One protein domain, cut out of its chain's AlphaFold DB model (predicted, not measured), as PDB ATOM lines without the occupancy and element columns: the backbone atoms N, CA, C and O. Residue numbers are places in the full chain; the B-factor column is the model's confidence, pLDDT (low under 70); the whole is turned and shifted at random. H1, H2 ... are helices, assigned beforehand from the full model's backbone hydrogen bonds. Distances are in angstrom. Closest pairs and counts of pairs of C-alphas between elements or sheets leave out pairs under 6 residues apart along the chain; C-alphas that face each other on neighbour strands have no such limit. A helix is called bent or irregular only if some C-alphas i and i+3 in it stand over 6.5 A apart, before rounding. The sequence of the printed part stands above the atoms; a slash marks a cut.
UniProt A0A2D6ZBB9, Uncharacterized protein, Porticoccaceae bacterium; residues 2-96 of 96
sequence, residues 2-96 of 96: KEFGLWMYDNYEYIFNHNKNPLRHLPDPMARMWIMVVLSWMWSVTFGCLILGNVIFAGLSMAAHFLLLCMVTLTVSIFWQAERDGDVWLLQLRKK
ATOM      1  N   LYS A   2       7.989   3.678 -19.353       70.88
ATOM      2  CA  LYS A   2       8.809   4.709 -18.680       70.88
ATOM      3  C   LYS A   2       8.154   5.256 -17.395       70.88
ATOM      4  O   LYS A   2       8.819   5.323 -16.371       70.88
ATOM      5  N   GLU A   3       6.837   5.465 -17.426       79.50
ATOM      6  CA  GLU A   3       6.026   5.826 -16.245       79.50
ATOM      7  C   GLU A   3       6.126   4.830 -15.086       79.50
ATOM      8  O   GLU A   3       6.046   5.212 -13.927       79.50
ATOM      9  N   PHE A   4       6.337   3.543 -15.380       83.44
ATOM     10  CA  PHE A   4       6.451   2.527 -14.336       83.44
ATOM     11  C   PHE A   4       7.718   2.724 -13.494       83.44
ATOM     12  O   PHE A   4       7.676   2.552 -12.282       83.44
ATOM     13  N   GLY A   5       8.829   3.130 -14.119       84.44
ATOM     14  CA  GLY A   5      10.067   3.442 -13.402       84.44
ATOM     15  C   GLY A   5       9.921   4.673 -12.506       84.44
ATOM     16  O   GLY A   5      10.355   4.637 -11.359       84.44
ATOM     17  N   LEU A   6       9.248   5.718 -13.002       86.44
ATOM     18  CA  LEU A   6       8.956   6.919 -12.215       86.44
ATOM     19  C   LEU A   6       8.030   6.592 -11.033       86.44
ATOM     20  O   LEU A   6       8.316   6.959  -9.902       86.44
ATOM     21  N   TRP A   7       6.981   5.803 -11.275       88.44
ATOM     22  CA  TRP A   7       6.085   5.332 -10.223       88.44
ATOM     23  C   TRP A   7       6.831   4.514  -9.160       88.44
ATOM     24  O   TRP A   7       6.668   4.770  -7.970       88.44
ATOM     25  N   MET A   8       7.689   3.567  -9.556       89.00
ATOM     26  CA  MET A   8       8.527   2.803  -8.617       89.00
ATOM     27  C   MET A   8       9.439   3.724  -7.793       89.00
ATOM     28  O   MET A   8       9.572   3.521  -6.586       89.00
ATOM     29  N   TYR A   9      10.036   4.738  -8.429       89.75
ATOM     30  CA  TYR A   9      10.872   5.739  -7.767       89.75
ATOM     31  C   TYR A   9      10.088   6.540  -6.721       89.75
ATOM     32  O   TYR A   9      10.491   6.582  -5.561       89.75
ATOM     33  N   ASP A  10       8.930   7.088  -7.094       89.81
ATOM     34  CA  ASP A  10       8.099   7.897  -6.200       89.81
ATOM     35  C   ASP A  10       7.571   7.074  -5.011       89.81
ATOM     36  O   ASP A  10       7.556   7.553  -3.874       89.81
ATOM     37  N   ASN A  11       7.186   5.811  -5.240       90.81
ATOM     38  CA  ASN A  11       6.768   4.901  -4.167       90.81
ATOM     39  C   ASN A  11       7.927   4.561  -3.230       90.81
ATOM     40  O   ASN A  11       7.761   4.578  -2.009       90.81
ATOM     41  N   TYR A  12       9.107   4.266  -3.781       89.75
ATOM     42  CA  TYR A  12      10.290   4.015  -2.966       89.75
ATOM     43  C   TYR A  12      10.629   5.243  -2.120       89.75
ATOM     44  O   TYR A  12      10.865   5.120  -0.917       89.75
ATOM     45  N   GLU A  13      10.617   6.433  -2.720       89.44
ATOM     46  CA  GLU A  13      10.905   7.664  -2.001       89.44
ATOM     47  C   GLU A  13       9.854   7.927  -0.915       89.44
ATOM     48  O   GLU A  13      10.205   8.301   0.198       89.44
ATOM     49  N   TYR A  14       8.575   7.659  -1.171       88.25
ATOM     50  CA  TYR A  14       7.533   7.765  -0.150       88.25
ATOM     51  C   TYR A  14       7.798   6.866   1.073       88.25
ATOM     52  O   TYR A  14       7.640   7.314   2.211       88.25
ATOM     53  N   ILE A  15       8.240   5.624   0.852       87.06
ATOM     54  CA  ILE A  15       8.478   4.638   1.917       87.06
ATOM     55  C   ILE A  15       9.782   4.927   2.676       87.06
ATOM     56  O   ILE A  15       9.796   4.953   3.908       87.06
ATOM     57  N   PHE A  16      10.887   5.145   1.962       85.44
ATOM     58  CA  PHE A  16      12.228   5.187   2.556       85.44
ATOM     59  C   PHE A  16      12.739   6.602   2.858       85.44
ATOM     60  O   PHE A  16      13.728   6.748   3.578       85.44
ATOM     61  N   ASN A  17      12.087   7.665   2.372       85.56
ATOM     62  CA  ASN A  17      12.503   9.031   2.690       85.56
ATOM     63  C   ASN A  17      12.075   9.419   4.110       85.56
ATOM     64  O   ASN A  17      10.888   9.470   4.442       85.56
ATOM     65  N   HIS A  18      13.060   9.784   4.930       80.69
ATOM     66  CA  HIS A  18      12.873  10.203   6.318       80.69
ATOM     67  C   HIS A  18      11.906  11.386   6.508       80.69
ATOM     68  O   HIS A  18      11.356  11.529   7.601       80.69
ATOM     69  N   ASN A  19      11.703  12.219   5.480       81.88
ATOM     70  CA  ASN A  19      10.807  13.378   5.514       81.88
ATOM     71  C   ASN A  19       9.371  13.061   5.076       81.88
ATOM     72  O   ASN A  19       8.449  13.781   5.464       81.88
ATOM     73  N   LYS A  20       9.179  12.023   4.254       83.81
ATOM     74  CA  LYS A  20       7.878  11.671   3.656       83.81
ATOM     75  C   LYS A  20       7.206  10.501   4.378       83.81
ATOM     76  O   LYS A  20       5.988  10.514   4.529       83.81
ATOM     77  N   ASN A  21       7.993   9.543   4.863       86.25
ATOM     78  CA  ASN A  21       7.512   8.339   5.534       86.25
ATOM     79  C   ASN A  21       6.595   8.686   6.733       86.25
ATOM     80  O   ASN A  21       6.939   9.581   7.509       86.25
ATOM     81  N   PRO A  22       5.471   7.973   6.951       84.38
ATOM     82  CA  PRO A  22       4.641   8.082   8.160       84.38
ATOM     83  C   PRO A  22       5.416   8.082   9.493       84.38
ATOM     84  O   PRO A  22       5.032   8.777  10.440       84.38
ATOM     85  N   LEU A  23       6.548   7.369   9.550       83.25
ATOM     86  CA  LEU A  23       7.459   7.307  10.699       83.25
ATOM     87  C   LEU A  23       8.238   8.616  10.949       83.25
ATOM     88  O   LEU A  23       8.966   8.708  11.935       83.25
ATOM     89  N   ARG A  24       8.078   9.654  10.114       82.56
ATOM     90  CA  ARG A  24       8.723  10.976  10.266       82.56
ATOM     91  C   ARG A  24       8.461  11.661  11.608       82.56
ATOM     92  O   ARG A  24       9.227  12.539  11.988       82.56
ATOM     93  N   HIS A  25       7.380  11.293  12.298       85.31
ATOM     94  CA  HIS A  25       6.991  11.872  13.585       85.31
ATOM     95  C   HIS A  25       7.878  11.401  14.748       85.31
ATOM     96  O   HIS A  25       7.902  12.046  15.792       85.31
ATOM     97  N   LEU A  26       8.621  10.299  14.583       84.69
ATOM     98  CA  LEU A  26       9.597   9.862  15.582       84.69
ATOM     99  C   LEU A  26      10.815  10.795  15.574       84.69
ATOM    100  O   LEU A  26      11.337  11.060  14.497       84.69
ATOM    101  N   PRO A  27      11.328  11.254  16.726       81.56
ATOM    102  CA  PRO A  27      12.419  12.232  16.775       81.56
ATOM    103  C   PRO A  27      13.759  11.687  16.252       81.56
ATOM    104  O   PRO A  27      14.496  12.426  15.606       81.56
ATOM    105  N   ASP A  28      14.057  10.404  16.474       84.44
ATOM    106  CA  ASP A  28      15.329   9.793  16.072       84.44
ATOM    107  C   ASP A  28      15.243   9.140  14.674       84.44
ATOM    108  O   ASP A  28      14.450   8.211  14.489       84.44
ATOM    109  N   PRO A  29      16.048   9.573  13.682       81.06
ATOM    110  CA  PRO A  29      16.088   8.952  12.360       81.06
ATOM    111  C   PRO A  29      16.577   7.498  12.380       81.06
ATOM    112  O   PRO A  29      16.128   6.714  11.541       81.06
ATOM    113  N   MET A  30      17.440   7.107  13.328       84.00
ATOM    114  CA  MET A  30      17.886   5.714  13.422       84.00
ATOM    115  C   MET A  30      16.747   4.798  13.849       84.00
ATOM    116  O   MET A  30      16.513   3.782  13.192       84.00
ATOM    117  N   ALA A  31      15.974   5.179  14.866       86.19
ATOM    118  CA  ALA A  31      14.780   4.443  15.269       86.19
ATOM    119  C   ALA A  31      13.806   4.196  14.097       86.19
ATOM    120  O   ALA A  31      13.261   3.099  13.972       86.19
ATOM    121  N   ARG A  32      13.631   5.172  13.191       86.50
ATOM    122  CA  ARG A  32      12.761   5.026  12.006       86.50
ATOM    123  C   ARG A  32      13.237   3.907  11.078       86.50
ATOM    124  O   ARG A  32      12.432   3.081  10.654       86.50
ATOM    125  N   MET A  33      14.537   3.872  10.775       85.00
ATOM    126  CA  MET A  33      15.128   2.821   9.940       85.00
ATOM    127  C   MET A  33      15.050   1.459  10.637       85.00
ATOM    128  O   MET A  33      14.649   0.473  10.024       85.00
ATOM    129  N   TRP A  34      15.361   1.407  11.933       87.62
ATOM    130  CA  TRP A  34      15.327   0.172  12.717       87.62
ATOM    131  C   TRP A  34      13.953  -0.494  12.732       87.62
ATOM    132  O   TRP A  34      13.877  -1.710  12.577       87.62
ATOM    133  N   ILE A  35      12.867   0.276  12.845       89.06
ATOM    134  CA  ILE A  35      11.501  -0.270  12.791       89.06
ATOM    135  C   ILE A  35      11.247  -0.977  11.452       89.06
ATOM    136  O   ILE A  35      10.725  -2.091  11.432       89.06
ATOM    137  N   MET A  36      11.654  -0.363  10.335       87.81
ATOM    138  CA  MET A  36      11.496  -0.962   9.005       87.81
ATOM    139  C   MET A  36      12.353  -2.227   8.839       87.81
ATOM    140  O   MET A  36      11.881  -3.218   8.282       87.81
ATOM    141  N   VAL A  37      13.580  -2.228   9.371       87.38
ATOM    142  CA  VAL A  37      14.482  -3.392   9.342       87.38
ATOM    143  C   VAL A  37      13.919  -4.554  10.162       87.38
ATOM    144  O   VAL A  37      13.884  -5.685   9.675       87.38
ATOM    145  N   VAL A  38      13.434  -4.290  11.379       89.94
ATOM    146  CA  VAL A  38      12.834  -5.318  12.241       89.94
ATOM    147  C   VAL A  38      11.596  -5.915  11.582       89.94
ATOM    148  O   VAL A  38      11.461  -7.137  11.548       89.94
ATOM    149  N   LEU A  39      10.727  -5.084  10.997       88.75
ATOM    150  CA  LEU A  39       9.554  -5.575  10.277       88.75
ATOM    151  C   LEU A  39       9.964  -6.491   9.112       88.75
ATOM    152  O   LEU A  39       9.423  -7.588   8.983       88.75
ATOM    153  N   SER A  40      10.960  -6.092   8.313       85.94
ATOM    154  CA  SER A  40      11.494  -6.931   7.230       85.94
ATOM    155  C   SER A  40      12.030  -8.267   7.752       85.94
ATOM    156  O   SER A  40      11.731  -9.311   7.177       85.94
ATOM    157  N   TRP A  41      12.778  -8.256   8.858       84.12
ATOM    158  CA  TRP A  41      13.313  -9.470   9.475       84.12
ATOM    159  C   TRP A  41      12.199 -10.408   9.953       84.12
ATOM    160  O   TRP A  41      12.256 -11.612   9.706       84.12
ATOM    161  N   MET A  42      11.155  -9.864  10.586       87.56
ATOM    162  CA  MET A  42       9.999 -10.644  11.036       87.56
ATOM    163  C   MET A  42       9.323 -11.375   9.874       87.56
ATOM    164  O   MET A  42       9.038 -12.570   9.987       87.56
ATOM    165  N   TRP A  43       9.116 -10.703   8.739       85.12
ATOM    166  CA  TRP A  43       8.549 -11.328   7.544       85.12
ATOM    167  C   TRP A  43       9.480 -12.390   6.948       85.12
ATOM    168  O   TRP A  43       9.032 -13.509   6.693       85.12
ATOM    169  N   SER A  44      10.775 -12.096   6.785       82.44
ATOM    170  CA  SER A  44      11.741 -13.056   6.230       82.44
ATOM    171  C   SER A  44      11.872 -14.320   7.085       82.44
ATOM    172  O   SER A  44      11.919 -15.422   6.536       82.44
ATOM    173  N   VAL A  45      11.877 -14.185   8.415       81.06
ATOM    174  CA  VAL A  45      11.896 -15.329   9.342       81.06
ATOM    175  C   VAL A  45      10.584 -16.100   9.285       81.06
ATOM    176  O   VAL A  45      10.617 -17.324   9.238       81.06
ATOM    177  N   THR A  46       9.438 -15.421   9.240       83.00
ATOM    178  CA  THR A  46       8.126 -16.082   9.152       83.00
ATOM    179  C   THR A  46       8.028 -16.924   7.881       83.00
ATOM    180  O   THR A  46       7.711 -18.106   7.957       83.00
ATOM    181  N   PHE A  47       8.389 -16.368   6.722       77.56
ATOM    182  CA  PHE A  47       8.397 -17.121   5.468       77.56
ATOM    183  C   PHE A  47       9.452 -18.234   5.461       77.56
ATOM    184  O   PHE A  47       9.158 -19.353   5.054       77.56
ATOM    185  N   GLY A  48      10.662 -17.959   5.948       74.12
ATOM    186  CA  GLY A  48      11.750 -18.934   5.978       74.12
ATOM    187  C   GLY A  48      11.500 -20.114   6.923       74.12
ATOM    188  O   GLY A  48      11.726 -21.261   6.543       74.12
ATOM    189  N   CYS A  49      11.008 -19.854   8.136       71.50
ATOM    190  CA  CYS A  49      10.736 -20.888   9.133       71.50
ATOM    191  C   CYS A  49       9.401 -21.602   8.900       71.50
ATOM    192  O   CYS A  49       9.374 -22.826   8.989       71.50
ATOM    193  N   LEU A  50       8.303 -20.886   8.615       67.25
ATOM    194  CA  LEU A  50       6.975 -21.516   8.535       67.25
ATOM    195  C   LEU A  50       6.735 -22.255   7.217       67.25
ATOM    196  O   LEU A  50       6.071 -23.285   7.231       67.25
ATOM    197  N   ILE A  51       7.252 -21.756   6.088       66.44
ATOM    198  CA  ILE A  51       6.991 -22.384   4.781       66.44
ATOM    199  C   ILE A  51       7.940 -23.562   4.531       66.44
ATOM    200  O   ILE A  51       7.535 -24.555   3.932       66.44
ATOM    201  N   LEU A  52       9.195 -23.470   4.983       65.31
ATOM    202  CA  LEU A  52      10.243 -24.439   4.635       65.31
ATOM    203  C   LEU A  52      10.677 -25.327   5.812       65.31
ATOM    204  O   LEU A  52      11.401 -26.297   5.597       65.31
ATOM    205  N   GLY A  53      10.253 -25.021   7.045       70.88
ATOM    206  CA  GLY A  53      10.503 -25.847   8.235       70.88
ATOM    207  C   GLY A  53      11.978 -26.012   8.619       70.88
ATOM    208  O   GLY A  53      12.301 -26.859   9.449       70.88
ATOM    209  N   ASN A  54      12.890 -25.243   8.013       75.38
ATOM    210  CA  ASN A  54      14.332 -25.441   8.136       75.38
ATOM    211  C   ASN A  54      15.083 -24.104   8.275       75.38
ATOM    212  O   ASN A  54      14.985 -23.215   7.429       75.38
ATOM    213  N   VAL A  55      15.898 -24.002   9.331       77.81
ATOM    214  CA  VAL A  55      16.714 -22.824   9.680       77.81
ATOM    215  C   VAL A  55      17.700 -22.429   8.572       77.81
ATOM    216  O   VAL A  55      17.943 -21.241   8.368       77.81
ATOM    217  N   ILE A  56      18.231 -23.388   7.809       80.62
ATOM    218  CA  ILE A  56      19.160 -23.102   6.701       80.62
ATOM    219  C   ILE A  56      18.449 -22.306   5.599       80.62
ATOM    220  O   ILE A  56      18.989 -21.331   5.073       80.62
ATOM    221  N   PHE A  57      17.208 -22.677   5.287       78.38
ATOM    222  CA  PHE A  57      16.397 -21.968   4.302       78.38
ATOM    223  C   PHE A  57      15.949 -20.593   4.800       78.38
ATOM    224  O   PHE A  57      15.867 -19.660   4.003       78.38
ATOM    225  N   ALA A  58      15.739 -20.428   6.110       79.31
ATOM    226  CA  ALA A  58      15.523 -19.109   6.697       79.31
ATOM    227  C   ALA A  58      16.748 -18.191   6.510       79.31
ATOM    228  O   ALA A  58      16.590 -17.034   6.119       79.31
ATOM    229  N   GLY A  59      17.964 -18.719   6.692       81.31
ATOM    230  CA  GLY A  59      19.209 -17.996   6.406       81.31
ATOM    231  C   GLY A  59      19.354 -17.596   4.932       81.31
ATOM    232  O   GLY A  59      19.640 -16.436   4.630       81.31
ATOM    233  N   LEU A  60      19.091 -18.525   4.007       84.06
ATOM    234  CA  LEU A  60      19.120 -18.257   2.561       84.06
ATOM    235  C   LEU A  60      18.065 -17.230   2.132       84.06
ATOM    236  O   LEU A  60      18.361 -16.345   1.332       84.06
ATOM    237  N   SER A  61      16.854 -17.317   2.688       82.81
ATOM    238  CA  SER A  61      15.783 -16.349   2.444       82.81
ATOM    239  C   SER A  61      16.216 -14.938   2.840       82.81
ATOM    240  O   SER A  61      16.065 -14.005   2.049       82.81
ATOM    241  N   MET A  62      16.829 -14.773   4.017       83.88
ATOM    242  CA  MET A  62      17.352 -13.475   4.450       83.88
ATOM    243  C   MET A  62      18.438 -12.950   3.507       83.88
ATOM    244  O   MET A  62      18.357 -11.800   3.078       83.88
ATOM    245  N   ALA A  63      19.405 -13.784   3.118       87.50
ATOM    246  CA  ALA A  63      20.452 -13.384   2.174       87.50
ATOM    247  C   ALA A  63      19.875 -12.931   0.818       87.50
ATOM    248  O   ALA A  63      20.286 -11.901   0.279       87.50
ATOM    249  N   ALA A  64      18.878 -13.652   0.298       87.62
ATOM    250  CA  ALA A  64      18.190 -13.287  -0.937       87.62
ATOM    251  C   ALA A  64      17.458 -11.936  -0.823       87.62
ATOM    252  O   ALA A  64      17.524 -11.128  -1.749       87.62
ATOM    253  N   HIS A  65      16.820 -11.649   0.318       87.00
ATOM    254  CA  HIS A  65      16.184 -10.349   0.562       87.00
ATOM    255  C   HIS A  65      17.204  -9.207   0.588       87.00
ATOM    256  O   HIS A  65      16.965  -8.176  -0.038       87.00
ATOM    257  N   PHE A  66      18.355  -9.381   1.248       88.88
ATOM    258  CA  PHE A  66      19.411  -8.361   1.249       88.88
ATOM    259  C   PHE A  66      19.925  -8.064  -0.162       88.88
ATOM    260  O   PHE A  66      20.092  -6.897  -0.514       88.88
ATOM    261  N   LEU A  67      20.124  -9.097  -0.986       92.38
ATOM    262  CA  LEU A  67      20.539  -8.917  -2.378       92.38
ATOM    263  C   LEU A  67      19.484  -8.148  -3.186       92.38
ATOM    264  O   LEU A  67      19.827  -7.217  -3.915       92.38
ATOM    265  N   LEU A  68      18.205  -8.506  -3.026       90.06
ATOM    266  CA  LEU A  68      17.092  -7.836  -3.694       90.06
ATOM    267  C   LEU A  68      17.004  -6.358  -3.293       90.06
ATOM    268  O   LEU A  68      16.941  -5.488  -4.161       90.06
ATOM    269  N   LEU A  69      17.043  -6.070  -1.988       89.31
ATOM    270  CA  LEU A  69      17.021  -4.705  -1.465       89.31
ATOM    271  C   LEU A  69      18.194  -3.897  -2.015       89.31
ATOM    272  O   LEU A  69      17.988  -2.790  -2.504       89.31
ATOM    273  N   CYS A  70      19.400  -4.470  -2.019       91.50
ATOM    274  CA  CYS A  70      20.587  -3.820  -2.562       91.50
ATOM    275  C   CYS A  70      20.383  -3.427  -4.038       91.50
ATOM    276  O   CYS A  70      20.535  -2.260  -4.394       91.50
ATOM    277  N   MET A  71      19.920  -4.353  -4.880       91.81
ATOM    278  CA  MET A  71      19.657  -4.082  -6.301       91.81
ATOM    279  C   MET A  71      18.587  -3.005  -6.523       91.81
ATOM    280  O   MET A  71      18.754  -2.123  -7.372       91.81
ATOM    281  N   VAL A  72      17.502  -3.028  -5.743       91.44
ATOM    282  CA  VAL A  72      16.452  -2.000  -5.807       91.44
ATOM    283  C   VAL A  72      17.001  -0.640  -5.374       91.44
ATOM    284  O   VAL A  72      16.803   0.346  -6.084       91.44
ATOM    285  N   THR A  73      17.744  -0.578  -4.265       90.25
ATOM    286  CA  THR A  73      18.331   0.678  -3.772       90.25
ATOM    287  C   THR A  73      19.332   1.274  -4.755       90.25
ATOM    288  O   THR A  73      19.306   2.482  -4.981       90.25
ATOM    289  N   LEU A  74      20.153   0.445  -5.410       92.44
ATOM    290  CA  LEU A  74      21.076   0.896  -6.451       92.44
ATOM    291  C   LEU A  74      20.318   1.445  -7.657       92.44
ATOM    292  O   LEU A  74      20.663   2.507  -8.167       92.44
ATOM    293  N   THR A  75      19.243   0.779  -8.074       91.19
ATOM    294  CA  THR A  75      18.405   1.264  -9.177       91.19
ATOM    295  C   THR A  75      17.812   2.632  -8.848       91.19
ATOM    296  O   THR A  75      17.943   3.565  -9.634       91.19
ATOM    297  N   VAL A  76      17.223   2.787  -7.661       90.88
ATOM    298  CA  VAL A  76      16.650   4.064  -7.210       90.88
ATOM    299  C   VAL A  76      17.721   5.140  -7.032       90.88
ATOM    300  O   VAL A  76      17.463   6.301  -7.339       90.88
ATOM    301  N   SER A  77      18.939   4.774  -6.623       89.12
ATOM    302  CA  SER A  77      20.042   5.730  -6.483       89.12
ATOM    303  C   SER A  77      20.386   6.437  -7.799       89.12
ATOM    304  O   SER A  77      20.709   7.621  -7.777       89.12
ATOM    305  N   ILE A  78      20.225   5.762  -8.945       90.62
ATOM    306  CA  ILE A  78      20.431   6.357 -10.274       90.62
ATOM    307  C   ILE A  78      19.371   7.430 -10.554       90.62
ATOM    308  O   ILE A  78      19.705   8.519 -11.017       90.62
ATOM    309  N   PHE A  79      18.101   7.156 -10.242       88.81
ATOM    310  CA  PHE A  79      17.016   8.134 -10.392       88.81
ATOM    311  C   PHE A  79      17.179   9.316  -9.434       88.81
ATOM    312  O   PHE A  79      16.987  10.459  -9.837       88.81
ATOM    313  N   TRP A  80      17.591   9.050  -8.193       89.19
ATOM    314  CA  TRP A  80      17.858  10.088  -7.200       89.19
ATOM    315  C   TRP A  80      19.014  11.003  -7.622       89.19
ATOM    316  O   TRP A  80      18.914  12.225  -7.519       89.19
ATOM    317  N   GLN A  81      20.093  10.421  -8.150       90.50
ATOM    318  CA  GLN A  81      21.214  11.170  -8.711       90.50
ATOM    319  C   GLN A  81      20.753  12.047  -9.886       90.50
ATOM    320  O   GLN A  81      21.052  13.237  -9.903       90.50
ATOM    321  N   ALA A  82      19.964  11.494 -10.813       89.19
ATOM    322  CA  ALA A  82      19.416  12.236 -11.948       89.19
ATOM    323  C   ALA A  82      18.482  13.388 -11.518       89.19
ATOM    324  O   ALA A  82      18.507  14.461 -12.122       89.19
ATOM    325  N   GLU A  83      17.675  13.201 -10.464       87.62
ATOM    326  CA  GLU A  83      16.833  14.268  -9.901       87.62
ATOM    327  C   GLU A  83      17.678  15.378  -9.271       87.62
ATOM    328  O   GLU A  83      17.382  16.558  -9.462       87.62
ATOM    329  N   ARG A  84      18.756  15.013  -8.569       87.31
ATOM    330  CA  ARG A  84      19.674  15.970  -7.940       87.31
ATOM    331  C   ARG A  84      20.471  16.783  -8.960       87.31
ATOM    332  O   ARG A  84      20.667  17.978  -8.749       87.31
ATOM    333  N   ASP A  85      20.905  16.147 -10.043       89.88
ATOM    334  CA  ASP A  85      21.711  16.777 -11.093       89.88
ATOM    335  C   ASP A  85      20.837  17.551 -12.110       89.88
ATOM    336  O   ASP A  85      21.348  18.336 -12.908       89.88
ATOM    337  N   GLY A  86      19.507  17.403 -12.039       85.00
ATOM    338  CA  GLY A  86      18.554  18.143 -12.871       85.00
ATOM    339  C   GLY A  86      18.476  17.635 -14.311       85.00
ATOM    340  O   GLY A  86      18.236  18.417 -15.236       85.00
ATOM    341  N   ASP A  87      18.680  16.334 -14.512       87.62
ATOM    342  CA  ASP A  87      18.776  15.732 -15.835       87.62
ATOM    343  C   ASP A  87      17.526  15.970 -16.701       87.62
ATOM    344  O   ASP A  87      16.380  15.704 -16.316       87.62
ATOM    345  N   VAL A  88      17.758  16.397 -17.947       81.12
ATOM    346  CA  VAL A  88      16.699  16.763 -18.905       81.12
ATOM    347  C   VAL A  88      15.738  15.599 -19.168       81.12
ATOM    348  O   VAL A  88      14.535  15.818 -19.320       81.12
ATOM    349  N   TRP A  89      16.237  14.361 -19.198       82.88
ATOM    350  CA  TRP A  89      15.416  13.182 -19.485       82.88
ATOM    351  C   TRP A  89      14.409  12.881 -18.362       82.88
ATOM    352  O   TRP A  89      13.277  12.496 -18.657       82.88
ATOM    353  N   LEU A  90      14.780  13.100 -17.094       81.56
ATOM    354  CA  LEU A  90      13.901  12.886 -15.941       81.56
ATOM    355  C   LEU A  90      12.821  13.974 -15.884       81.56
ATOM    356  O   LEU A  90      11.641  13.683 -15.691       81.56
ATOM    357  N   LEU A  91      13.202  15.228 -16.142       79.75
ATOM    358  CA  LEU A  91      12.261  16.349 -16.226       79.75
ATOM    359  C   LEU A  91      11.265  16.181 -17.379       79.75
ATOM    360  O   LEU A  91      10.093  16.523 -17.237       79.75
ATOM    361  N   GLN A  92      11.708  15.651 -18.519       82.75
ATOM    362  CA  GLN A  92      10.821  15.301 -19.631       82.75
ATOM    363  C   GLN A  92       9.875  14.154 -19.274       82.75
ATOM    364  O   GLN A  92       8.734  14.159 -19.731       82.75
ATOM    365  N   LEU A  93      10.333  13.192 -18.469       83.12
ATOM    366  CA  LEU A  93       9.510  12.080 -18.013       83.12
ATOM    367  C   LEU A  93       8.422  12.548 -17.035       83.12
ATOM    368  O   LEU A  93       7.276  12.167 -17.198       83.12
ATOM    369  N   ARG A  94       8.749  13.450 -16.099       79.31
ATOM    370  CA  ARG A  94       7.792  14.010 -15.125       79.31
ATOM    371  C   ARG A  94       6.778  14.996 -15.739       79.31
ATOM    372  O   ARG A  94       5.785  15.327 -15.105       79.31
ATOM    373  N   LYS A  95       7.041  15.514 -16.946       77.88
ATOM    374  CA  LYS A  95       6.139  16.432 -17.674       77.88
ATOM    375  C   LYS A  95       5.069  15.724 -18.512       77.88
ATOM    376  O   LYS A  95       4.189  16.415 -19.025       77.88
ATOM    377  N   LYS A  96       5.199  14.415 -18.733       63.66
ATOM    378  CA  LYS A  96       4.206  13.612 -19.454       63.66
ATOM    379  C   LYS A  96       3.064  13.192 -18.545       63.66
ATOM    380  O   LYS A  96       1.967  13.006 -19.114       63.66
TER     381      LYS A  96
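AT A GLANCE: This is residues 2 to 96 of the 96 residues of an uncharacterized protein of Porticoccaceae bacterium (UniProt A0A2D6ZBB9). An open triangle of helices: H1 and H3 are two sides, long H4 the third, H2 sits at the corner between H1 and H3, and H5 turns across the end of H4. The 95 printed residues hold five named helices, H1 to H5, and no named strand: all helix, loose, radius of gyration of the C-alphas 16.7 A, spans 50 by 33 by 18 A.

IN THESE COORDINATES: H1, residues 2 to 16, begins at C-alpha 2 (8.809, 4.709, -18.680) and measures 21.5 A. H2 is residues 22 to 25, irregular, 7.0 A. H3, residues 29 to 52, measures 34.8 A; H4, residues 55 to 85, 45.0 A. H5, residues 88 to 94, 10.1 A, ends at C-alpha 94 (7.792, 14.010, -15.125).

HOW THE PARTS SIT: H4 is the hub. H3 and H4 form a hairpin at a steep tilt of 40 degrees, touching through residues 41 to 52 and 55 to 65 alone; C-alphas 48 and 58 are closest, 3.8 A. H1 only just touches H4, with 3 pairs of C-alphas within 8 A, closest Tyr 9 and Val 76, 6.0 A. H5 touches H1, closest C-alphas 3 and 93, 7.4 A. Every O i to N i+4 pair is within hydrogen-bond range in H1 and H5, 18 of 20 in H3, 26 of 27 in H4; H2 is too short for one.

THE WHOLE: C-alphas 53 and 88 are farthest apart, 50.9 A. The printed part has no cut; the four links are tight. Residues 50 to 52 and 96 have pLDDT under 70.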